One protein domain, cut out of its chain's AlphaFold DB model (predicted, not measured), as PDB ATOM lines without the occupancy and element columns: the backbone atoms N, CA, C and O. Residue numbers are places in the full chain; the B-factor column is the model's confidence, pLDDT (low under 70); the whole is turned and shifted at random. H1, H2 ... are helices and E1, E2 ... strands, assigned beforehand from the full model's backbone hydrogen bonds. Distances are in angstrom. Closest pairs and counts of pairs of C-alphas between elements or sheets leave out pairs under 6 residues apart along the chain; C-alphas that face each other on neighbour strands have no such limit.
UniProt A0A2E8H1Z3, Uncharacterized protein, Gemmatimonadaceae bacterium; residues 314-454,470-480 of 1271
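What this domain is: This is residues 314 to 454 and 470 to 480 of the 1271 residues of an uncharacterized protein of Gemmatimonadaceae bacterium (UniProt A0A2E8H1Z3). A single strongly twisted sheet of six strands has two long helices, H1 and H4, crossing each other over one of its faces, while the shorter H3 covers part of the opposite face near the E5 side, with the tiny H2 beside it. H5 packs on H4 near the E6 edge, and the tail after it pairs briefly with E6. The printed part has 152 residues with five named helices and six named strands, in the order E1 H1 E2 E3 E4 H2 E5 H3 E6 H4 H5. The sheet is mixed, its order is E2 E3 E1 E4 E5 E6, and the class is mixed, helices and strands. The whole is compact, with a radius of gyration of the C-alphas of 14.8 A and spans of 43 by 38 by 26 A.

Where its parts are: Find C-alpha 314 at (-36.143, 19.683, -24.230); from there E1 runs to residue 318. H1, residues 322 to 339, is the longest helix, at 24.9 A. Next come E2, residues 344 to 349, 15.6 A, and E3, residues 352 to 357, 16.1 A. Read on to E4, residues 367 to 372, and to H2, residues 380 to 383. E5, residues 386 to 395, is the longest strand by residues, starting at C-alpha 386 (-43.494, 12.838, -25.863) and spanning 17.8 A; it bends by 115 degrees at residue 389. H3 takes residues 409 to 417, E6 residues 421 to 425. H4, residues 435 to 450, spans 22.7 A, and H5, residues 470 to 476, ends at C-alpha 476 (-34.414, 9.425, -4.498).

How they stand to each other: Begin at the sheet, whose edge strands are E2 and E6. E2 and E3 form an antiparallel hairpin, with N 345 and O 356 3.0 A apart. E3 and E1 are antiparallel, with N 315 and O 355 at 2.9 A. E1 and E4 are parallel, with N 316 and O 369 at 2.9 A. E4 and E5 are parallel, with N 372 and O 393 at 2.8 A, and so are E5 and E6, with N 394 and O 423 at 2.8 A. E4, H2, E5 and E5, H3, E6 are strand-helix-strand units, parallel neighbour strands joined through a helix; E1, H1, E2 is a split one, with E3 between its strands. The crossovers of these three units are right-handed. H1 is over E3 and E1 at a height over the sheet of 8.4 A, along the strands. H4, on the same face at 8.9 A, is over E4 and only just over E5, on which 3 of its C-alphas fall. H1 touches H4 with residues 327 to 335 alone, at a steep tilt of 62 degrees, the same way; look for the C-alphas of Ala 331 and Ala 443, the closest, 4.9 A apart. H4 touches H5 at a steep tilt of 61 degrees, the closest C-alphas being those of Tyr 441 and Gly 473, 4.4 A. H5 only grazes the sheet, with residues 473 to 476. On the opposite face H3 is over E5 at 11.4 A and touches H2, the closest C-alphas being those of Gln 380 and Val 411, 6.0 A. H2 only grazes the sheet. H1 and H3 are apart. Every O i to N i+4 pair is within hydrogen-bond range in H3, H4 and H5, and 13 of 14 in H1; H2 is too short for one.

The domain as a whole: The farthest C-alphas, those of Asp 362 and Gly 431, are 45.5 A apart. Residues 455 to 469 are not printed, and C-alphas 454 and 470 across this cut are 19.4 A apart. Of the links printed whole, E5 to H3 is long, residues 396 to 408. The mean pLDDT of the printed part is 78.7; look for values under 70 at residues 336 to 345 and 358 to 365, among others.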
ATOM      1  N   SER A 314     -34.826  19.080 -24.542       86.19
ATOM      2  CA  SER A 314     -36.143  19.683 -24.230       86.19
ATOM      3  C   SER A 314     -36.831  19.060 -23.005       86.19
ATOM      4  O   SER A 314     -37.085  17.854 -22.975       86.19
ATOM      5  N   ILE A 315     -37.182  19.884 -22.014       89.75
ATOM      6  CA  ILE A 315     -37.790  19.481 -20.733       89.75
ATOM      7  C   ILE A 315     -39.135  20.196 -20.569       89.75
ATOM      8  O   ILE A 315     -39.208  21.412 -20.747       89.75
ATOM      9  N   GLY A 316     -40.180  19.452 -20.210       89.94
ATOM     10  CA  GLY A 316     -41.515  19.973 -19.917       89.94
ATOM     11  C   GLY A 316     -42.010  19.582 -18.527       89.94
ATOM     12  O   GLY A 316     -41.573  18.579 -17.959       89.94
ATOM     13  N   ALA A 317     -42.937  20.363 -17.981       89.75
ATOM     14  CA  ALA A 317     -43.584  20.103 -16.701       89.75
ATOM     15  C   ALA A 317     -45.094  20.404 -16.755       89.75
ATOM     16  O   ALA A 317     -45.516  21.377 -17.385       89.75
ATOM     17  N   VAL A 318     -45.893  19.558 -16.095       86.06
ATOM     18  CA  VAL A 318     -47.361  19.645 -16.009       86.06
ATOM     19  C   VAL A 318     -47.816  19.643 -14.532       86.06
ATOM     20  O   VAL A 318     -47.338  18.804 -13.758       86.06
ATOM     21  N   PRO A 319     -48.710  20.559 -14.108       80.12
ATOM     22  CA  PRO A 319     -49.378  21.576 -14.924       80.12
ATOM     23  C   PRO A 319     -48.453  22.763 -15.222       80.12
ATOM     24  O   PRO A 319     -47.561  23.067 -14.424       80.12
ATOM     25  N   ALA A 320     -48.682  23.436 -16.350       74.94
ATOM     26  CA  ALA A 320     -48.006  24.688 -16.682       74.94
ATOM     27  C   ALA A 320     -48.287  25.790 -15.640       74.94
ATOM     28  O   ALA A 320     -49.380  25.866 -15.082       74.94
ATOM     29  N   GLY A 321     -47.302  26.657 -15.391       70.38
ATOM     30  CA  GLY A 321     -47.419  27.810 -14.484       70.38
ATOM     31  C   GLY A 321     -46.131  28.128 -13.717       70.38
ATOM     32  O   GLY A 321     -45.115  27.452 -13.888       70.38
ATOM     33  N   ASP A 322     -46.175  29.121 -12.828       68.31
ATOM     34  CA  ASP A 322     -44.990  29.693 -12.163       68.31
ATOM     35  C   ASP A 322     -44.128  28.676 -11.406       68.31
ATOM     36  O   ASP A 322     -42.898  28.766 -11.416       68.31
ATOM     37  N   TRP A 323     -44.748  27.679 -10.763       80.69
ATOM     38  CA  TRP A 323     -44.012  26.623 -10.059       80.69
ATOM     39  C   TRP A 323     -43.168  25.788 -11.036       80.69
ATOM     40  O   TRP A 323     -42.015  25.472 -10.749       80.69
ATOM     41  N   SER A 324     -43.745  25.465 -12.197       82.31
ATOM     42  CA  SER A 324     -43.113  24.661 -13.234       82.31
ATOM     43  C   SER A 324     -42.055  25.476 -13.974       82.31
ATOM     44  O   SER A 324     -40.965  24.966 -14.205       82.31
ATOM     45  N   GLU A 325     -42.299  26.769 -14.237       80.38
ATOM     46  CA  GLU A 325     -41.273  27.680 -14.760       80.38
ATOM     47  C   GLU A 325     -40.097  27.799 -13.785       80.38
ATOM     48  O   GLU A 325     -38.951  27.662 -14.201       80.38
ATOM     49  N   SER A 326     -40.365  27.968 -12.487       81.75
ATOM     50  CA  SER A 326     -39.327  28.042 -11.452       81.75
ATOM     51  C   SER A 326     -38.525  26.745 -11.351       81.75
ATOM     52  O   SER A 326     -37.302  26.791 -11.268       81.75
ATOM     53  N   LEU A 327     -39.185  25.583 -11.404       86.88
ATOM     54  CA  LEU A 327     -38.522  24.276 -11.402       86.88
ATOM     55  C   LEU A 327     -37.626  24.099 -12.631       86.88
ATOM     56  O   LEU A 327     -36.490  23.644 -12.506       86.88
ATOM     57  N   LEU A 328     -38.136  24.451 -13.814       86.88
ATOM     58  CA  LEU A 328     -37.412  24.335 -15.075       86.88
ATOM     59  C   LEU A 328     -36.228  25.303 -15.134       86.88
ATOM     60  O   LEU A 328     -35.146  24.907 -15.560       86.88
ATOM     61  N   LEU A 329     -36.408  26.545 -14.676       83.12
ATOM     62  CA  LEU A 329     -35.342  27.540 -14.576       83.12
ATOM     63  C   LEU A 329     -34.290  27.142 -13.542       83.12
ATOM     64  O   LEU A 329     -33.108  27.275 -13.835       83.12
ATOM     65  N   GLU A 330     -34.686  26.610 -12.383       85.19
ATOM     66  CA  GLU A 330     -33.748  26.100 -11.377       85.19
ATOM     67  C   GLU A 330     -32.951  24.918 -11.944       85.19
ATOM     68  O   GLU A 330     -31.724  24.920 -11.901       85.19
ATOM     69  N   ALA A 331     -33.615  23.940 -12.570       84.62
ATOM     70  CA  ALA A 331     -32.934  22.828 -13.230       84.62
ATOM     71  C   ALA A 331     -31.979  23.317 -14.337       84.62
ATOM     72  O   ALA A 331     -30.847  22.845 -14.431       84.62
ATOM     73  N   ALA A 332     -32.394  24.297 -15.145       79.50
ATOM     74  CA  ALA A 332     -31.566  24.895 -16.187       79.50
ATOM     75  C   ALA A 332     -30.366  25.666 -15.617       79.50
ATOM     76  O   ALA A 332     -29.255  25.511 -16.119       79.50
ATOM     77  N   ALA A 333     -30.561  26.461 -14.564       76.44
ATOM     78  CA  ALA A 333     -29.499  27.201 -13.894       76.44
ATOM     79  C   ALA A 333     -28.447  26.241 -13.324       76.44
ATOM     80  O   ALA A 333     -27.258  26.398 -13.598       76.44
ATOM     81  N   ARG A 334     -28.889  25.182 -12.633       79.44
ATOM     82  CA  ARG A 334     -28.007  24.125 -12.115       79.44
ATOM     83  C   ARG A 334     -27.282  23.362 -13.217       79.44
ATOM     84  O   ARG A 334     -26.135  22.976 -13.022       79.44
ATOM     85  N   ARG A 335     -27.905  23.179 -14.383       74.56
ATOM     86  CA  ARG A 335     -27.245  22.587 -15.554       74.56
ATOM     87  C   ARG A 335     -26.201  23.525 -16.172       74.56
ATOM     88  O   ARG A 335     -25.102  23.083 -16.482       74.56
ATOM     89  N   ALA A 336     -26.505  24.817 -16.299       68.12
ATOM     90  CA  ALA A 336     -25.582  25.822 -16.835       68.12
ATOM     91  C   ALA A 336     -24.337  26.017 -15.952       68.12
ATOM     92  O   ALA A 336     -23.239  26.197 -16.476       68.12
ATOM     93  N   GLU A 337     -24.487  25.930 -14.622       66.56
ATOM     94  CA  GLU A 337     -23.362  25.921 -13.670       66.56
ATOM     95  C   GLU A 337     -22.359  24.786 -13.962       66.56
ATOM     96  O   GLU A 337     -21.166  24.934 -13.689       66.56
ATOM     97  N   VAL A 338     -22.831  23.673 -14.535       61.56
ATOM     98  CA  VAL A 338     -22.026  22.492 -14.879       61.56
ATOM     99  C   VAL A 338     -21.473  22.564 -16.312       61.56
ATOM    100  O   VAL A 338     -20.294  22.265 -16.510       61.56
ATOM    101  N   ASP A 339     -22.283  22.987 -17.293       56.78
ATOM    102  CA  ASP A 339     -21.982  22.871 -18.734       56.78
ATOM    103  C   ASP A 339     -21.441  24.163 -19.412       56.78
ATOM    104  O   ASP A 339     -20.846  24.077 -20.490       56.78
ATOM    105  N   GLY A 340     -21.586  25.357 -18.812       56.34
ATOM    106  CA  GLY A 340     -21.177  26.648 -19.408       56.34
ATOM    107  C   GLY A 340     -22.264  27.339 -20.257       56.34
ATOM    108  O   GLY A 340     -23.449  27.187 -19.973       56.34
ATOM    109  N   ASP A 341     -21.874  28.142 -21.266       52.38
ATOM    110  CA  ASP A 341     -22.801  28.947 -22.096       52.38
ATOM    111  C   ASP A 341     -23.922  28.094 -22.714       52.38
ATOM    112  O   ASP A 341     -23.695  27.235 -23.572       52.38
ATOM    113  N   MET A 342     -25.157  28.368 -22.288       59.53
ATOM    114  CA  MET A 342     -26.347  27.599 -22.638       59.53
ATOM    115  C   MET A 342     -27.429  28.522 -23.201       59.53
ATOM    116  O   MET A 342     -27.847  29.484 -22.559       59.53
ATOM    117  N   HIS A 343     -27.916  28.220 -24.404       63.41
ATOM    118  CA  HIS A 343     -29.061  28.923 -24.981       63.41
ATOM    119  C   HIS A 343     -30.369  28.325 -24.454       63.41
ATOM    120  O   HIS A 343     -30.548  27.111 -24.484       63.41
ATOM    121  N   LEU A 344     -31.280  29.181 -23.987       67.94
ATOM    122  CA  LEU A 344     -32.620  28.803 -23.544       67.94
ATOM    123  C   LEU A 344     -33.654  29.256 -24.573       67.94
ATOM    124  O   LEU A 344     -33.689  30.429 -24.943       67.94
ATOM    125  N   ALA A 345     -34.518  28.341 -25.001       69.94
ATOM    126  CA  ALA A 345     -35.690  28.653 -25.813       69.94
ATOM    127  C   ALA A 345     -36.949  28.084 -25.148       69.94
ATOM    128  O   ALA A 345     -36.920  26.972 -24.626       69.94
ATOM    129  N   ARG A 346     -38.056  28.835 -25.163       74.94
ATOM    130  CA  ARG A 346     -39.363  28.325 -24.722       74.94
ATOM    131  C   ARG A 346     -40.000  27.495 -25.836       74.94
ATOM    132  O   ARG A 346     -39.921  27.868 -27.006       74.94
ATOM    133  N   LEU A 347     -40.657  26.400 -25.463       76.06
ATOM    134  CA  LEU A 347     -41.522  25.626 -26.350       76.06
ATOM    135  C   LEU A 347     -42.980  25.985 -26.052       76.06
ATOM    136  O   LEU A 347     -43.404  25.949 -24.900       76.06
ATOM    137  N   HIS A 348     -43.744  26.326 -27.088       72.69
ATOM    138  CA  HIS A 348     -45.180  26.563 -26.965       72.69
ATOM    139  C   HIS A 348     -45.923  25.234 -27.105       72.69
ATOM    140  O   HIS A 348     -46.143  24.761 -28.220       72.69
ATOM    141  N   LEU A 349     -46.258  24.625 -25.968       78.00
ATOM    142  CA  LEU A 349     -47.084  23.425 -25.866       78.00
ATOM    143  C   LEU A 349     -48.291  23.743 -24.985       78.00
ATOM    144  O   LEU A 349     -48.155  24.382 -23.943       78.00
ATOM    145  N   GLU A 350     -49.475  23.329 -25.419       73.88
ATOM    146  CA  GLU A 350     -50.712  23.560 -24.677       73.88
ATOM    147  C   GLU A 350     -50.686  22.778 -23.354       73.88
ATOM    148  O   GLU A 350     -50.312  21.607 -23.323       73.88
ATOM    149  N   GLY A 351     -50.994  23.446 -22.238       76.69
ATOM    150  CA  GLY A 351     -51.020  22.833 -20.901       76.69
ATOM    151  C   GLY A 351     -49.659  22.458 -20.283       76.69
ATOM    152  O   GLY A 351     -49.630  21.999 -19.138       76.69
ATOM    153  N   ILE A 352     -48.530  22.674 -20.977       84.19
ATOM    154  CA  ILE A 352     -47.186  22.275 -20.518       84.19
ATOM    155  C   ILE A 352     -46.217  23.465 -20.562       84.19
ATOM    156  O   ILE A 352     -45.951  24.029 -21.622       84.19
ATOM    157  N   SER A 353     -45.596  23.802 -19.426       86.56
ATOM    158  CA  SER A 353     -44.446  24.714 -19.414       86.56
ATOM    159  C   SER A 353     -43.221  23.940 -19.881       86.56
ATOM    160  O   SER A 353     -42.881  22.914 -19.293       86.56
ATOM    161  N   ALA A 354     -42.565  24.398 -20.948       86.62
ATOM    162  CA  ALA A 354     -41.452  23.670 -21.544       86.62
ATOM    163  C   ALA A 354     -40.315  24.587 -22.008       86.62
ATOM    164  O   ALA A 354     -40.533  25.660 -22.579       86.62
ATOM    165  N   ILE A 355     -39.082  24.130 -21.782       84.25
ATOM    166  CA  ILE A 355     -37.850  24.805 -22.191       84.25
ATOM    167  C   ILE A 355     -36.926  23.848 -22.944       84.25
ATOM    168  O   ILE A 355     -36.882  22.648 -22.670       84.25
ATOM    169  N   THR A 356     -36.144  24.398 -23.864       79.69
ATOM    170  CA  THR A 356     -35.043  23.713 -24.539       79.69
ATOM    171  C   THR A 356     -33.722  24.367 -24.145       79.69
ATOM    172  O   THR A 356     -33.588  25.588 -24.216       79.69
ATOM    173  N   THR A 357     -32.743  23.557 -23.747       72.88
ATOM    174  CA  THR A 357     -31.397  23.977 -23.332       72.88
ATOM    175  C   THR A 357     -30.366  23.569 -24.392       72.88
ATOM    176  O   THR A 357     -30.108  22.376 -24.497       72.88
ATOM    177  N   GLY A 358     -29.783  24.499 -25.165       63.53
ATOM    178  CA  GLY A 358     -28.726  24.290 -26.184       63.53
ATOM    179  C   GLY A 358     -28.967  25.053 -27.506       63.53
ATOM    180  O   GLY A 358     -29.986  25.713 -27.675       63.53
ATOM    181  N   GLY A 359     -28.008  25.051 -28.435       52.91
ATOM    182  CA  GLY A 359     -27.999  25.940 -29.612       52.91
ATOM    183  C   GLY A 359     -28.953  25.574 -30.756       52.91
ATOM    184  O   GLY A 359     -29.428  24.447 -30.885       52.91
ATOM    185  N   MET A 360     -29.229  26.594 -31.584       45.50
ATOM    186  CA  MET A 360     -30.243  26.633 -32.651       45.50
ATOM    187  C   MET A 360     -30.041  25.549 -33.725       45.50
ATOM    188  O   MET A 360     -29.442  25.788 -34.774       45.50
ATOM    189  N   GLY A 361     -30.579  24.356 -33.483       44.72
ATOM    190  CA  GLY A 361     -30.676  23.276 -34.457       44.72
ATOM    191  C   GLY A 361     -31.993  22.519 -34.298       44.72
ATOM    192  O   GLY A 361     -32.164  21.792 -33.332       44.72
ATOM    193  N   ASP A 362     -32.889  22.720 -35.267       47.69
ATOM    194  CA  ASP A 362     -34.123  21.971 -35.560       47.69
ATOM    195  C   ASP A 362     -35.043  21.654 -34.354       47.69
ATOM    196  O   ASP A 362     -35.049  20.557 -33.792       47.69
ATOM    197  N   THR A 363     -35.887  22.625 -33.986       49.41
ATOM    198  CA  THR A 363     -36.985  22.496 -33.012       49.41
ATOM    199  C   THR A 363     -38.114  21.611 -33.555       49.41
ATOM    200  O   THR A 363     -39.201  22.083 -33.891       49.41
ATOM    201  N   LYS A 364     -37.890  20.295 -33.644       52.62
ATOM    202  CA  LYS A 364     -38.991  19.333 -33.805       52.62
ATOM    203  C   LYS A 364     -39.745  19.206 -32.479       52.62
ATOM    204  O   LYS A 364     -39.170  18.770 -31.480       52.62
ATOM    205  N   ALA A 365     -41.010  19.622 -32.504       58.47
ATOM    206  CA  ALA A 365     -41.925  19.817 -31.378       58.47
ATOM    207  C   ALA A 365     -42.251  18.531 -30.585       58.47
ATOM    208  O   ALA A 365     -43.305  17.935 -30.771       58.47
ATOM    209  N   GLY A 366     -41.350  18.099 -29.700       74.06
ATOM    210  CA  GLY A 366     -41.600  16.997 -28.763       74.06
ATOM    211  C   GLY A 366     -40.639  17.029 -27.573       74.06
ATOM    212  O   GLY A 366     -39.530  17.551 -27.700       74.06
ATOM    213  N   LEU A 367     -41.073  16.489 -26.432       86.44
ATOM    214  CA  LEU A 367     -40.372  16.528 -25.143       86.44
ATOM    215  C   LEU A 367     -39.485  15.294 -24.924       86.44
ATOM    216  O   LEU A 367     -39.905  14.172 -25.214       86.44
ATOM    217  N   ASP A 368     -38.284  15.507 -24.374       88.56
ATOM    218  CA  ASP A 368     -37.362  14.435 -23.971       88.56
ATOM    219  C   ASP A 368     -37.612  14.010 -22.504       88.56
ATOM    220  O   ASP A 368     -37.579  12.821 -22.178       88.56
ATOM    221  N   VAL A 369     -37.913  14.972 -21.620       90.88
ATOM    222  CA  VAL A 369     -38.297  14.743 -20.213       90.88
ATOM    223  C   VAL A 369     -39.622  15.443 -19.916       90.88
ATOM    224  O   VAL A 369     -39.756  16.632 -20.202       90.88
ATOM    225  N   LEU A 370     -40.568  14.736 -19.294       92.50
ATOM    226  CA  LEU A 370     -41.816  15.302 -18.773       92.50
ATOM    227  C   LEU A 370     -41.912  15.081 -17.259       92.50
ATOM    228  O   LEU A 370     -41.872  13.947 -16.784       92.50
ATOM    229  N   VAL A 371     -42.079  16.162 -16.503       92.75
ATOM    230  CA  VAL A 371     -42.308  16.126 -15.053       92.75
ATOM    231  C   VAL A 371     -43.795  16.308 -14.775       92.75
ATOM    232  O   VAL A 371     -44.365  17.335 -15.131       92.75
ATOM    233  N   ALA A 372     -44.424  15.338 -14.122       89.00
ATOM    234  CA  ALA A 372     -45.815  15.425 -13.695       89.00
ATOM    235  C   ALA A 372     -45.893  15.693 -12.189       89.00
ATOM    236  O   ALA A 372     -45.405  14.889 -11.389       89.00
ATOM    237  N   ALA A 373     -46.544  16.796 -11.803       84.19
ATOM    238  CA  ALA A 373     -46.787  17.129 -10.398       84.19
ATOM    239  C   ALA A 373     -47.617  16.054  -9.678       84.19
ATOM    240  O   ALA A 373     -47.457  15.852  -8.483       84.19
ATOM    241  N   HIS A 374     -48.481  15.342 -10.403       82.56
ATOM    242  CA  HIS A 374     -49.220  14.190  -9.897       82.56
ATOM    243  C   HIS A 374     -49.609  13.265 -11.055       82.56
ATOM    244  O   HIS A 374     -49.757  13.700 -12.197       82.56
ATOM    245  N   HIS A 375     -49.799  11.978 -10.766       78.62
ATOM    246  CA  HIS A 375     -50.087  10.960 -11.781       78.62
ATOM    247  C   HIS A 375     -51.429  11.166 -12.508       78.62
ATOM    248  O   HIS A 375     -51.577  10.709 -13.638       78.62
ATOM    249  N   SER A 376     -52.393  11.848 -11.881       75.44
ATOM    250  CA  SER A 376     -53.718  12.131 -12.458       75.44
ATOM    251  C   SER A 376     -53.714  13.215 -13.537       75.44
ATOM    252  O   SER A 376     -54.702  13.355 -14.241       75.44
ATOM    253  N   LEU A 377     -52.630  13.988 -13.652       78.31
ATOM    254  CA  LEU A 377     -52.483  15.032 -14.671       78.31
ATOM    255  C   LEU A 377     -52.036  14.482 -16.025       78.31
ATOM    256  O   LEU A 377     -51.882  15.241 -16.968       78.31
ATOM    257  N   LEU A 378     -51.740  13.187 -16.106       82.44
ATOM    258  CA  LEU A 378     -51.326  12.552 -17.345       82.44
ATOM    259  C   LEU A 378     -52.565  12.047 -18.082       82.44
ATOM    260  O   LEU A 378     -53.300  11.217 -17.554       82.44
ATOM    261  N   ASP A 379     -52.745  12.492 -19.321       83.06
ATOM    262  CA  ASP A 379     -53.768  12.007 -20.245       83.06
ATOM    263  C   ASP A 379     -53.152  11.620 -21.603       83.06
ATOM    264  O   ASP A 379     -51.934  11.650 -21.797       83.06
ATOM    265  N   GLN A 380     -53.987  11.218 -22.563       80.19
ATOM    266  CA  GLN A 380     -53.507  10.836 -23.894       80.19
ATOM    267  C   GLN A 380     -52.959  12.019 -24.712       80.19
ATOM    268  O   GLN A 380     -52.070  11.805 -25.536       80.19
ATOM    269  N   GLN A 381     -53.456  13.243 -24.500       81.56
ATOM    270  CA  GLN A 381     -53.028  14.436 -25.241       81.56
ATOM    271  C   GLN A 381     -51.629  14.876 -24.799       81.56
ATOM    272  O   GLN A 381     -50.751  15.072 -25.637       81.56
ATOM    273  N   ILE A 382     -51.373  14.913 -23.490       85.94
ATOM    274  CA  ILE A 382     -50.057  15.218 -22.916       85.94
ATOM    275  C   ILE A 382     -49.024  14.170 -23.341       85.94
ATOM    276  O   ILE A 382     -47.902  14.511 -23.721       85.94
ATOM    277  N   VAL A 383     -49.405  12.887 -23.333       85.31
ATOM    278  CA  VAL A 383     -48.529  11.790 -23.771       85.31
ATOM    279  C   VAL A 383     -48.175  11.901 -25.259       85.31
ATOM    280  O   VAL A 383     -47.068  11.528 -25.640       85.31
ATOM    281  N   ALA A 384     -49.051  12.469 -26.094       85.31
ATOM    282  CA  ALA A 384     -48.789  12.661 -27.522       85.31
ATOM    283  C   ALA A 384     -47.661  13.673 -27.820       85.31
ATOM    284  O   ALA A 384     -47.127  13.677 -28.929       85.31
ATOM    285  N   HIS A 385     -47.266  14.502 -26.848       87.50
ATOM    286  CA  HIS A 385     -46.138  15.433 -26.974       87.50
ATOM    287  C   HIS A 385     -44.772  14.807 -26.635       87.50
ATOM    288  O   HIS A 385     -43.741  15.475 -26.773       87.50
ATOM    289  N   LEU A 386     -44.733  13.546 -26.193       88.38
ATOM    290  CA  LEU A 386     -43.494  12.838 -25.863       88.38
ATOM    291  C   LEU A 386     -42.788  12.312 -27.118       88.38
ATOM    292  O   LEU A 386     -43.420  11.828 -28.055       88.38
ATOM    293  N   ARG A 387     -41.453  12.366 -27.119       85.31
ATOM    294  CA  ARG A 387     -40.631  11.662 -28.114       85.31
ATOM    295  C   ARG A 387     -40.520  10.176 -27.778       85.31
ATOM    296  O   ARG A 387     -40.598   9.785 -26.613       85.31
ATOM    297  N   ASP A 388     -40.259   9.363 -28.799       78.44
ATOM    298  CA  ASP A 388     -39.971   7.938 -28.618       78.44
ATOM    299  C   ASP A 388     -38.809   7.750 -27.626       78.44
ATOM    300  O   ASP A 388     -37.697   8.232 -27.854       78.44
ATOM    301  N   GLY A 389     -39.071   7.040 -26.525       75.25
ATOM    302  CA  GLY A 389     -38.076   6.790 -25.474       75.25
ATOM    303  C   GLY A 389     -37.906   7.908 -24.437       75.25
ATOM    304  O   GLY A 389     -36.947   7.860 -23.666       75.25
ATOM    305  N   ALA A 390     -38.809   8.896 -24.395       88.38
ATOM    306  CA  ALA A 390     -38.807   9.961 -23.390       88.38
ATOM    307  C   ALA A 390     -38.906   9.433 -21.942       88.38
ATOM    308  O   ALA A 390     -39.392   8.328 -21.679       88.38
ATOM    309  N   VAL A 391     -38.473  10.246 -20.975       91.38
ATOM    310  CA  VAL A 391     -38.568   9.938 -19.537       91.38
ATOM    311  C   VAL A 391     -39.721  10.720 -18.911       91.38
ATOM    312  O   VAL A 391     -39.798  11.938 -19.065       91.38
ATOM    313  N   VAL A 392     -40.588  10.040 -18.158       92.06
ATOM    314  CA  VAL A 392     -41.662  10.673 -17.376       92.06
ATOM    315  C   VAL A 392     -41.359  10.525 -15.889       92.06
ATOM    316  O   VAL A 392     -41.257   9.405 -15.384       92.06
ATOM    317  N   LEU A 393     -41.220  11.654 -15.191       92.38
ATOM    318  CA  LEU A 393     -40.987  11.724 -13.750       92.38
ATOM    319  C   LEU A 393     -42.275  12.131 -13.026       92.38
ATOM    320  O   LEU A 393     -42.751  13.250 -13.197       92.38
ATOM    321  N   ILE A 394     -42.813  11.244 -12.191       89.69
ATOM    322  CA  ILE A 394     -43.999  11.498 -11.362       89.69
ATOM    323  C   ILE A 394     -43.557  11.889  -9.950       89.69
ATOM    324  O   ILE A 394     -42.840  11.148  -9.280       89.69
ATOM    325  N   LEU A 395     -43.999  13.044  -9.473       88.38
ATOM    326  CA  LEU A 395     -43.764  13.471  -8.097       88.38
ATOM    327  C   LEU A 395     -44.823  12.855  -7.151       88.38
ATOM    328  O   LEU A 395     -45.956  12.605  -7.566       88.38
ATOM    329  N   SER A 396     -44.456  12.555  -5.900       81.56
ATOM    330  CA  SER A 396     -45.330  11.890  -4.914       81.56
ATOM    331  C   SER A 396     -45.289  12.567  -3.542       81.56
ATOM    332  O   SER A 396     -44.226  12.994  -3.097       81.56
ATOM    333  N   GLU A 397     -46.434  12.607  -2.852       76.88
ATOM    334  CA  GLU A 397     -46.578  13.085  -1.462       76.88
ATOM    335  C   GLU A 397     -46.269  11.967  -0.441       76.88
ATOM    336  O   GLU A 397     -46.133  12.201   0.760       76.88
ATOM    337  N   SER A 398     -46.107  10.721  -0.903       76.31
ATOM    338  CA  SER A 398     -45.750   9.599  -0.032       76.31
ATOM    339  C   SER A 398     -44.247   9.579   0.293       76.31
ATOM    340  O   SER A 398     -43.426   9.727  -0.618       76.31
ATOM    341  N   PRO A 399     -43.863   9.328   1.563       78.56
ATOM    342  CA  PRO A 399     -42.464   9.222   1.979       78.56
ATOM    343  C   PRO A 399     -41.773   7.988   1.386       78.56
ATOM    344  O   PRO A 399     -42.418   7.087   0.830       78.56
ATOM    345  N   ALA A 400     -40.451   7.903   1.546       72.31
ATOM    346  CA  ALA A 400     -39.669   6.774   1.049       72.31
ATOM    347  C   ALA A 400     -40.097   5.458   1.741       72.31
ATOM    348  O   ALA A 400     -39.809   5.215   2.911       72.31
ATOM    349  N   GLY A 401     -40.806   4.591   1.005       68.62
ATOM    350  CA  GLY A 401     -41.391   3.338   1.514       68.62
ATOM    351  C   GLY A 401     -42.926   3.309   1.564       68.62
ATOM    352  O   GLY A 401     -43.494   2.270   1.903       68.62
ATOM    353  N   GLY A 402     -43.597   4.412   1.213       69.12
ATOM    354  CA  GLY A 402     -45.039   4.452   0.956       69.12
ATOM    355  C   GLY A 402     -45.448   3.757  -0.355       69.12
ATOM    356  O   GLY A 402     -44.589   3.300  -1.116       69.12
ATOM    357  N   PRO A 403     -46.762   3.632  -0.631       70.62
ATOM    358  CA  PRO A 403     -47.243   3.039  -1.876       70.62
ATOM    359  C   PRO A 403     -46.837   3.898  -3.094       70.62
ATOM    360  O   PRO A 403     -46.921   5.124  -3.022       70.62
ATOM    361  N   PRO A 404     -46.408   3.287  -4.217       71.44
ATOM    362  CA  PRO A 404     -46.119   4.026  -5.445       71.44
ATOM    363  C   PRO A 404     -47.412   4.584  -6.072       71.44
ATOM    364  O   PRO A 404     -48.486   4.015  -5.858       71.44
ATOM    365  N   PRO A 405     -47.327   5.658  -6.881       75.25
ATOM    366  CA  PRO A 405     -48.495   6.230  -7.549       75.25
ATOM    367  C   PRO A 405     -49.118   5.240  -8.547       75.25
ATOM    368  O   PRO A 405     -48.408   4.510  -9.244       75.25
ATOM    369  N   ALA A 406     -50.451   5.217  -8.626       73.81
ATOM    370  CA  ALA A 406     -51.201   4.338  -9.525       73.81
ATOM    371  C   ALA A 406     -51.666   5.101 -10.774       73.81
ATOM    372  O   ALA A 406     -52.232   6.177 -10.658       73.81
ATOM    373  N   LEU A 407     -51.471   4.553 -11.973       71.69
ATOM    374  CA  LEU A 407     -51.918   5.168 -13.231       71.69
ATOM    375  C   LEU A 407     -53.256   4.587 -13.696       71.69
ATOM    376  O   LEU A 407     -53.529   3.395 -13.530       71.69
ATOM    377  N   VAL A 408     -54.058   5.428 -14.350       71.81
ATOM    378  CA  VAL A 408     -55.262   5.004 -15.075       71.81
ATOM    379  C   VAL A 408     -54.863   4.087 -16.241       71.81
ATOM    380  O   VAL A 408     -53.834   4.299 -16.887       71.81
ATOM    381  N   GLY A 409     -55.666   3.051 -16.514       73.19
ATOM    382  CA  GLY A 409     -55.335   1.995 -17.484       73.19
ATOM    383  C   GLY A 409     -55.037   2.499 -18.903       73.19
ATOM    384  O   GLY A 409     -54.077   2.041 -19.529       73.19
ATOM    385  N   ASP A 410     -55.799   3.480 -19.385       75.94
ATOM    386  CA  ASP A 410     -55.634   4.035 -20.735       75.94
ATOM    387  C   ASP A 410     -54.351   4.867 -20.864       75.94
ATOM    388  O   ASP A 410     -53.605   4.724 -21.833       75.94
ATOM    389  N   VAL A 411     -54.035   5.662 -19.841       81.00
ATOM    390  CA  VAL A 411     -52.811   6.476 -19.760       81.00
ATOM    391  C   VAL A 411     -51.579   5.580 -19.666       81.00
ATOM    392  O   VAL A 411     -50.590   5.785 -20.371       81.00
ATOM    393  N   HIS A 412     -51.650   4.524 -18.850       81.88
ATOM    394  CA  HIS A 412     -50.582   3.532 -18.762       81.88
ATOM    395  C   HIS A 412     -50.316   2.860 -20.117       81.88
ATOM    396  O   HIS A 412     -49.161   2.630 -20.487       81.88
ATOM    397  N   THR A 413     -51.380   2.569 -20.869       80.25
ATOM    398  CA  THR A 413     -51.289   1.980 -22.208       80.25
ATOM    399  C   THR A 413     -50.658   2.954 -23.204       80.25
ATOM    400  O   THR A 413     -49.745   2.554 -23.927       80.25
ATOM    401  N   ALA A 414     -51.068   4.225 -23.198       82.62
ATOM    402  CA  ALA A 414     -50.506   5.267 -24.059       82.62
ATOM    403  C   ALA A 414     -49.001   5.484 -23.801       82.62
ATOM    404  O   ALA A 414     -48.202   5.472 -24.734       82.62
ATOM    405  N   LEU A 415     -48.588   5.570 -22.532       85.31
ATOM    406  CA  LEU A 415     -47.177   5.713 -22.142       85.31
ATOM    407  C   LEU A 415     -46.322   4.511 -22.571       85.31
ATOM    408  O   LEU A 415     -45.191   4.678 -23.031       85.31
ATOM    409  N   LYS A 416     -46.869   3.292 -22.464       82.25
ATOM    410  CA  LYS A 416     -46.219   2.071 -22.965       82.25
ATOM    411  C   LYS A 416     -46.066   2.082 -24.487       82.25
ATOM    412  O   LYS A 416     -45.035   1.638 -24.983       82.25
ATOM    413  N   GLN A 417     -47.068   2.570 -25.221       81.00
ATOM    414  CA  GLN A 417     -47.016   2.681 -26.683       81.00
ATOM    415  C   GLN A 417     -45.978   3.708 -27.154       81.00
ATOM    416  O   GLN A 417     -45.294   3.445 -28.138       81.00
ATOM    417  N   ALA A 418     -45.803   4.811 -26.419       79.31
ATOM    418  CA  ALA A 418     -44.760   5.814 -26.661       79.31
ATOM    419  C   ALA A 418     -43.337   5.350 -26.260       79.31
ATOM    420  O   ALA A 418     -42.357   6.069 -26.459       79.31
ATOM    421  N   GLY A 419     -43.198   4.160 -25.660       82.94
ATOM    422  CA  GLY A 419     -41.912   3.637 -25.193       82.94
ATOM    423  C   GLY A 419     -41.291   4.431 -24.037       82.94
ATOM    424  O   GLY A 419     -40.078   4.368 -23.850       82.94
ATOM    425  N   ALA A 420     -42.097   5.182 -23.278       86.56
ATOM    426  CA  ALA A 420     -41.608   6.077 -22.235       86.56
ATOM    427  C   ALA A 420     -41.100   5.323 -20.989       86.56
ATOM    428  O   ALA A 420     -41.710   4.350 -20.533       86.56
ATOM    429  N   LEU A 421     -40.002   5.800 -20.389       87.94
ATOM    430  CA  LEU A 421     -39.486   5.299 -19.110       87.94
ATOM    431  C   LEU A 421     -40.186   6.008 -17.940       87.94
ATOM    432  O   LEU A 421     -40.065   7.221 -17.796       87.94
ATOM    433  N   LEU A 422     -40.869   5.246 -17.079       88.81
ATOM    434  CA  LEU A 422     -41.613   5.784 -15.932       88.81
ATOM    435  C   LEU A 422     -40.781   5.759 -14.647       88.81
ATOM    436  O   LEU A 422     -40.402   4.691 -14.150       88.81
ATOM    437  N   LEU A 423     -40.542   6.941 -14.087       90.12
ATOM    438  CA  LEU A 423     -39.834   7.156 -12.830       90.12
ATOM    439  C   LEU A 423     -40.728   7.925 -11.853       90.12
ATOM    440  O   LEU A 423     -41.626   8.656 -12.265       90.12
ATOM    441  N   TRP A 424     -40.466   7.794 -10.555       90.19
ATOM    442  CA  TRP A 424     -41.080   8.656  -9.550       90.19
ATOM    443  C   TRP A 424     -40.095   9.116  -8.484       90.19
ATOM    444  O   TRP A 424     -39.062   8.482  -8.249       90.19
ATOM    445  N   GLN A 425     -40.439  10.233  -7.848       90.69
ATOM    446  CA  GLN A 425     -39.701  10.818  -6.738       90.69
ATOM    447  C   GLN A 425     -40.609  10.881  -5.494       90.69
ATOM    448  O   GLN A 425     -41.659  11.525  -5.566       90.69
ATOM    449  N   PRO A 426     -40.251  10.219  -4.375       86.50
ATOM    450  CA  PRO A 426     -41.010  10.295  -3.126       86.50
ATOM    451  C   PRO A 426     -40.901  11.676  -2.467       86.50
ATOM    452  O   PRO A 426     -40.000  12.459  -2.778       86.50
ATOM    453  N   ALA A 427     -41.791  11.946  -1.511       81.25
ATOM    454  CA  ALA A 427     -41.687  13.114  -0.651       81.25
ATOM    455  C   ALA A 427     -40.422  13.038   0.214       81.25
ATOM    456  O   ALA A 427     -39.923  11.963   0.557       81.25
ATOM    457  N   ARG A 428     -39.898  14.206   0.587       80.25
ATOM    458  CA  ARG A 428     -38.691  14.306   1.401       80.25
ATOM    459  C   ARG A 428     -38.980  13.950   2.866       80.25
ATOM    460  O   ARG A 428     -39.799  14.598   3.508       80.25
ATOM    461  N   ASP A 429     -38.229  12.998   3.418       67.06
ATOM    462  CA  ASP A 429     -38.305  12.597   4.832       67.06
ATOM    463  C   ASP A 429     -37.578  13.600   5.756       67.06
ATOM    464  O   ASP A 429     -36.387  13.447   6.039       67.06
ATOM    465  N   SER A 430     -38.264  14.650   6.222       62.94
ATOM    466  CA  SER A 430     -37.800  15.555   7.299       62.94
ATOM    467  C   SER A 430     -38.896  16.560   7.694       62.94
ATOM    468  O   SER A 430     -39.815  16.744   6.907       62.94
ATOM    469  N   GLY A 431     -38.796  17.199   8.874       71.44
ATOM    470  CA  GLY A 431     -39.719  18.237   9.393       71.44
ATOM    471  C   GLY A 431     -39.914  19.468   8.478       71.44
ATOM    472  O   GLY A 431     -39.659  19.380   7.283       71.44
ATOM    473  N   PRO A 432     -40.378  20.632   8.972       79.00
ATOM    474  CA  PRO A 432     -40.685  21.763   8.088       79.00
ATOM    475  C   PRO A 432     -39.443  22.210   7.289       79.00
ATOM    476  O   PRO A 432     -38.422  22.560   7.880       79.00
ATOM    477  N   VAL A 433     -39.523  22.220   5.952       77.44
ATOM    478  CA  VAL A 433     -38.416  22.599   5.041       77.44
ATOM    479  C   VAL A 433     -38.783  23.820   4.210       77.44
ATOM    480  O   VAL A 433     -39.916  23.924   3.768       77.44
ATOM    481  N   ASP A 434     -37.869  24.758   3.971       79.69
ATOM    482  CA  ASP A 434     -38.189  25.923   3.134       79.69
ATOM    483  C   ASP A 434     -38.414  25.571   1.646       79.69
ATOM    484  O   ASP A 434     -38.026  24.507   1.150       79.69
ATOM    485  N   ASP A 435     -39.068  26.498   0.941       77.06
ATOM    486  CA  ASP A 435     -39.465  26.360  -0.464       77.06
ATOM    487  C   ASP A 435     -38.273  26.166  -1.415       77.06
ATOM    488  O   ASP A 435     -38.349  25.356  -2.336       77.06
ATOM    489  N   GLU A 436     -37.170  26.889  -1.192       81.31
ATOM    490  CA  GLU A 436     -35.953  26.807  -2.012       81.31
ATOM    491  C   GLU A 436     -35.327  25.415  -1.899       81.31
ATOM    492  O   GLU A 436     -34.928  24.803  -2.894       81.31
ATOM    493  N   THR A 437     -35.310  24.866  -0.688       83.62
ATOM    494  CA  THR A 437     -34.793  23.530  -0.436       83.62
ATOM    495  C   THR A 437     -35.689  22.468  -1.081       83.62
ATOM    496  O   THR A 437     -35.179  21.519  -1.678       83.62
ATOM    497  N   GLN A 438     -37.014  22.618  -1.030       83.81
ATOM    498  CA  GLN A 438     -37.930  21.696  -1.712       83.81
ATOM    499  C   GLN A 438     -37.805  21.785  -3.246       83.81
ATOM    500  O   GLN A 438     -37.747  20.756  -3.920       83.81
ATOM    501  N   LEU A 439     -37.692  22.996  -3.802       85.56
ATOM    502  CA  LEU A 439     -37.472  23.222  -5.234       85.56
ATOM    503  C   LEU A 439     -36.155  22.587  -5.700       85.56
ATOM    504  O   LEU A 439     -36.137  21.858  -6.689       85.56
ATOM    505  N   THR A 440     -35.080  22.788  -4.935       85.88
ATOM    506  CA  THR A 440     -33.764  22.182  -5.189       85.88
ATOM    507  C   THR A 440     -33.843  20.654  -5.166       85.88
ATOM    508  O   THR A 440     -33.244  19.983  -6.004       85.88
ATOM    509  N   TYR A 441     -34.602  20.071  -4.232       88.12
ATOM    510  CA  TYR A 441     -34.809  18.623  -4.163       88.12
ATOM    511  C   TYR A 441     -35.494  18.075  -5.429       88.12
ATOM    512  O   TYR A 441     -35.054  17.063  -5.981       88.12
ATOM    513  N   HIS A 442     -36.525  18.757  -5.933       89.88
ATOM    514  CA  HIS A 442     -37.199  18.365  -7.173       89.88
ATOM    515  C   HIS A 442     -36.327  18.584  -8.416       89.88
ATOM    516  O   HIS A 442     -36.240  17.690  -9.258       89.88
ATOM    517  N   ALA A 443     -35.608  19.709  -8.508       88.44
ATOM    518  CA  ALA A 443     -34.677  19.989  -9.605       88.44
ATOM    519  C   ALA A 443     -33.596  18.898  -9.731       88.44
ATOM    520  O   ALA A 443     -33.267  18.475 -10.840       88.44
ATOM    521  N   GLY A 444     -33.113  18.364  -8.603       86.81
ATOM    522  CA  GLY A 444     -32.187  17.227  -8.584       86.81
ATOM    523  C   GLY A 444     -32.767  15.961  -9.226       86.81
ATOM    524  O   GLY A 444     -32.056  15.247  -9.933       86.81
ATOM    525  N   GLY A 445     -34.067  15.707  -9.046       88.38
ATOM    526  CA  GLY A 445     -34.775  14.615  -9.716       88.38
ATOM    527  C   GLY A 445     -34.891  14.818 -11.234       88.38
ATOM    528  O   GLY A 445     -34.678  13.874 -11.997       88.38
ATOM    529  N   VAL A 446     -35.156  16.053 -11.681       90.12
ATOM    530  CA  VAL A 446     -35.240  16.413 -13.112       90.12
ATOM    531  C   VAL A 446     -33.896  16.230 -13.816       90.12
ATOM    532  O   VAL A 446     -33.833  15.598 -14.872       90.12
ATOM    533  N   LEU A 447     -32.808  16.721 -13.217       86.06
ATOM    534  CA  LEU A 447     -31.452  16.578 -13.760       86.06
ATOM    535  C   LEU A 447     -31.050  15.107 -13.904       86.06
ATOM    536  O   LEU A 447     -30.581  14.693 -14.963       86.06
ATOM    537  N   ALA A 448     -31.354  14.286 -12.893       85.62
ATOM    538  CA  ALA A 448     -31.116  12.845 -12.942       85.62
ATOM    539  C   ALA A 448     -31.877  12.131 -14.077       85.62
ATOM    540  O   ALA A 448     -31.482  11.029 -14.469       85.62
ATOM    541  N   CYS A 449     -32.961  12.720 -14.593       87.12
ATOM    542  CA  CYS A 449     -33.684  12.225 -15.766       87.12
ATOM    543  C   CYS A 449     -33.044  12.709 -17.073       87.12
ATOM    544  O   CYS A 449     -32.849  11.905 -17.980       87.12
ATOM    545  N   ALA A 450     -32.681  13.992 -17.165       77.19
ATOM    546  CA  ALA A 450     -32.091  14.580 -18.369       77.19
ATOM    547  C   ALA A 450     -30.712  13.980 -18.710       77.19
ATOM    548  O   ALA A 450     -30.438  13.688 -19.875       77.19
ATOM    549  N   ASP A 451     -29.882  13.709 -17.701       72.50
ATOM    550  CA  ASP A 451     -28.555  13.102 -17.881       72.50
ATOM    551  C   ASP A 451     -28.619  11.658 -18.396       72.50
ATOM    552  O   ASP A 451     -27.659  11.156 -18.978       72.50
ATOM    553  N   ARG A 452     -29.762  10.978 -18.233       73.00
ATOM    554  CA  ARG A 452     -29.983   9.632 -18.788       73.00
ATOM    555  C   ARG A 452     -30.222   9.641 -20.301       73.00
ATOM    556  O   ARG A 452     -30.139   8.575 -20.903       73.00
ATOM    557  N   ILE A 453     -30.518  10.802 -20.896       69.81
ATOM    558  CA  ILE A 453     -30.846  10.962 -22.325       69.81
ATOM    559  C   ILE A 453     -29.609  11.379 -23.141       69.81
ATOM    560  O   ILE A 453     -29.413  10.910 -24.260       69.81
ATOM    561  N   THR A 454     -28.736  12.225 -22.589       63.59
ATOM    562  CA  THR A 454     -27.461  12.613 -23.211       63.59
ATOM    563  C   THR A 454     -26.375  11.572 -22.917       63.59
ATOM    564  O   THR A 454     -25.758  11.602 -21.858       63.59
ATOM    565  N   LEU A 470     -29.820  18.705  -3.389       82.50
ATOM    566  CA  LEU A 470     -29.866  18.365  -4.817       82.50
ATOM    567  C   LEU A 470     -29.482  16.894  -5.020       82.50
ATOM    568  O   LEU A 470     -30.179  16.142  -5.699       82.50
ATOM    569  N   THR A 471     -28.409  16.464  -4.348       82.06
ATOM    570  CA  THR A 471     -27.926  15.078  -4.381       82.06
ATOM    571  C   THR A 471     -28.946  14.106  -3.790       82.06
ATOM    572  O   THR A 471     -29.162  13.030  -4.345       82.06
ATOM    573  N   ALA A 472     -29.600  14.478  -2.683       83.00
ATOM    574  CA  ALA A 472     -30.666  13.675  -2.088       83.00
ATOM    575  C   ALA A 472     -31.869  13.529  -3.036       83.00
ATOM    576  O   ALA A 472     -32.420  12.436  -3.160       83.00
ATOM    577  N   GLY A 473     -32.231  14.604  -3.745       85.38
ATOM    578  CA  GLY A 473     -33.258  14.598  -4.786       85.38
ATOM    579  C   GLY A 473     -32.930  13.634  -5.920       85.38
ATOM    580  O   GLY A 473     -33.686  12.697  -6.177       85.38
ATOM    581  N   ALA A 474     -31.750  13.780  -6.521       85.75
ATOM    582  CA  ALA A 474     -31.278  12.903  -7.590       85.75
ATOM    583  C   ALA A 474     -31.235  11.418  -7.173       85.75
ATOM    584  O   ALA A 474     -31.640  10.540  -7.935       85.75
ATOM    585  N   ALA A 475     -30.785  11.128  -5.947       84.69
ATOM    586  CA  ALA A 475     -30.674   9.765  -5.426       84.69
ATOM    587  C   ALA A 475     -32.026   9.114  -5.077       84.69
ATOM    588  O   ALA A 475     -32.102   7.890  -4.975       84.69
ATOM    589  N   SER A 476     -33.081   9.910  -4.882       86.38
ATOM    590  CA  SER A 476     -34.414   9.425  -4.498       86.38
ATOM    591  C   SER A 476     -35.270   8.924  -5.667       86.38
ATOM    592  O   SER A 476     -36.277   8.251  -5.444       86.38
ATOM    593  N   VAL A 477     -34.872   9.219  -6.910       87.94
ATOM    594  CA  VAL A 477     -35.618   8.818  -8.110       87.94
ATOM    595  C   VAL A 477     -35.599   7.298  -8.264       87.94
ATOM    596  O   VAL A 477     -34.541   6.672  -8.364       87.94
ATOM    597  N   THR A 478     -36.782   6.695  -8.331       87.06
ATOM    598  CA  THR A 478     -36.963   5.240  -8.419       87.06
ATOM    599  C   THR A 478     -37.810   4.845  -9.626       87.06
ATOM    600  O   THR A 478     -38.653   5.602 -10.099       87.06
ATOM    601  N   ALA A 479     -37.563   3.647 -10.166       84.06
ATOM    602  CA  ALA A 479     -38.308   3.127 -11.311       84.06
ATOM    603  C   ALA A 479     -39.679   2.586 -10.887       84.06
ATOM    604  O   ALA A 479     -39.783   1.837  -9.911       84.06
ATOM    605  N   LEU A 480     -40.721   2.908 -11.655       76.56
ATOM    606  CA  LEU A 480     -42.063   2.363 -11.462       76.56
ATOM    607  C   LEU A 480     -42.179   0.999 -12.164       76.56
ATOM    608  O   LEU A 480     -42.516   0.902 -13.342       76.56
TER     609      LEU A 480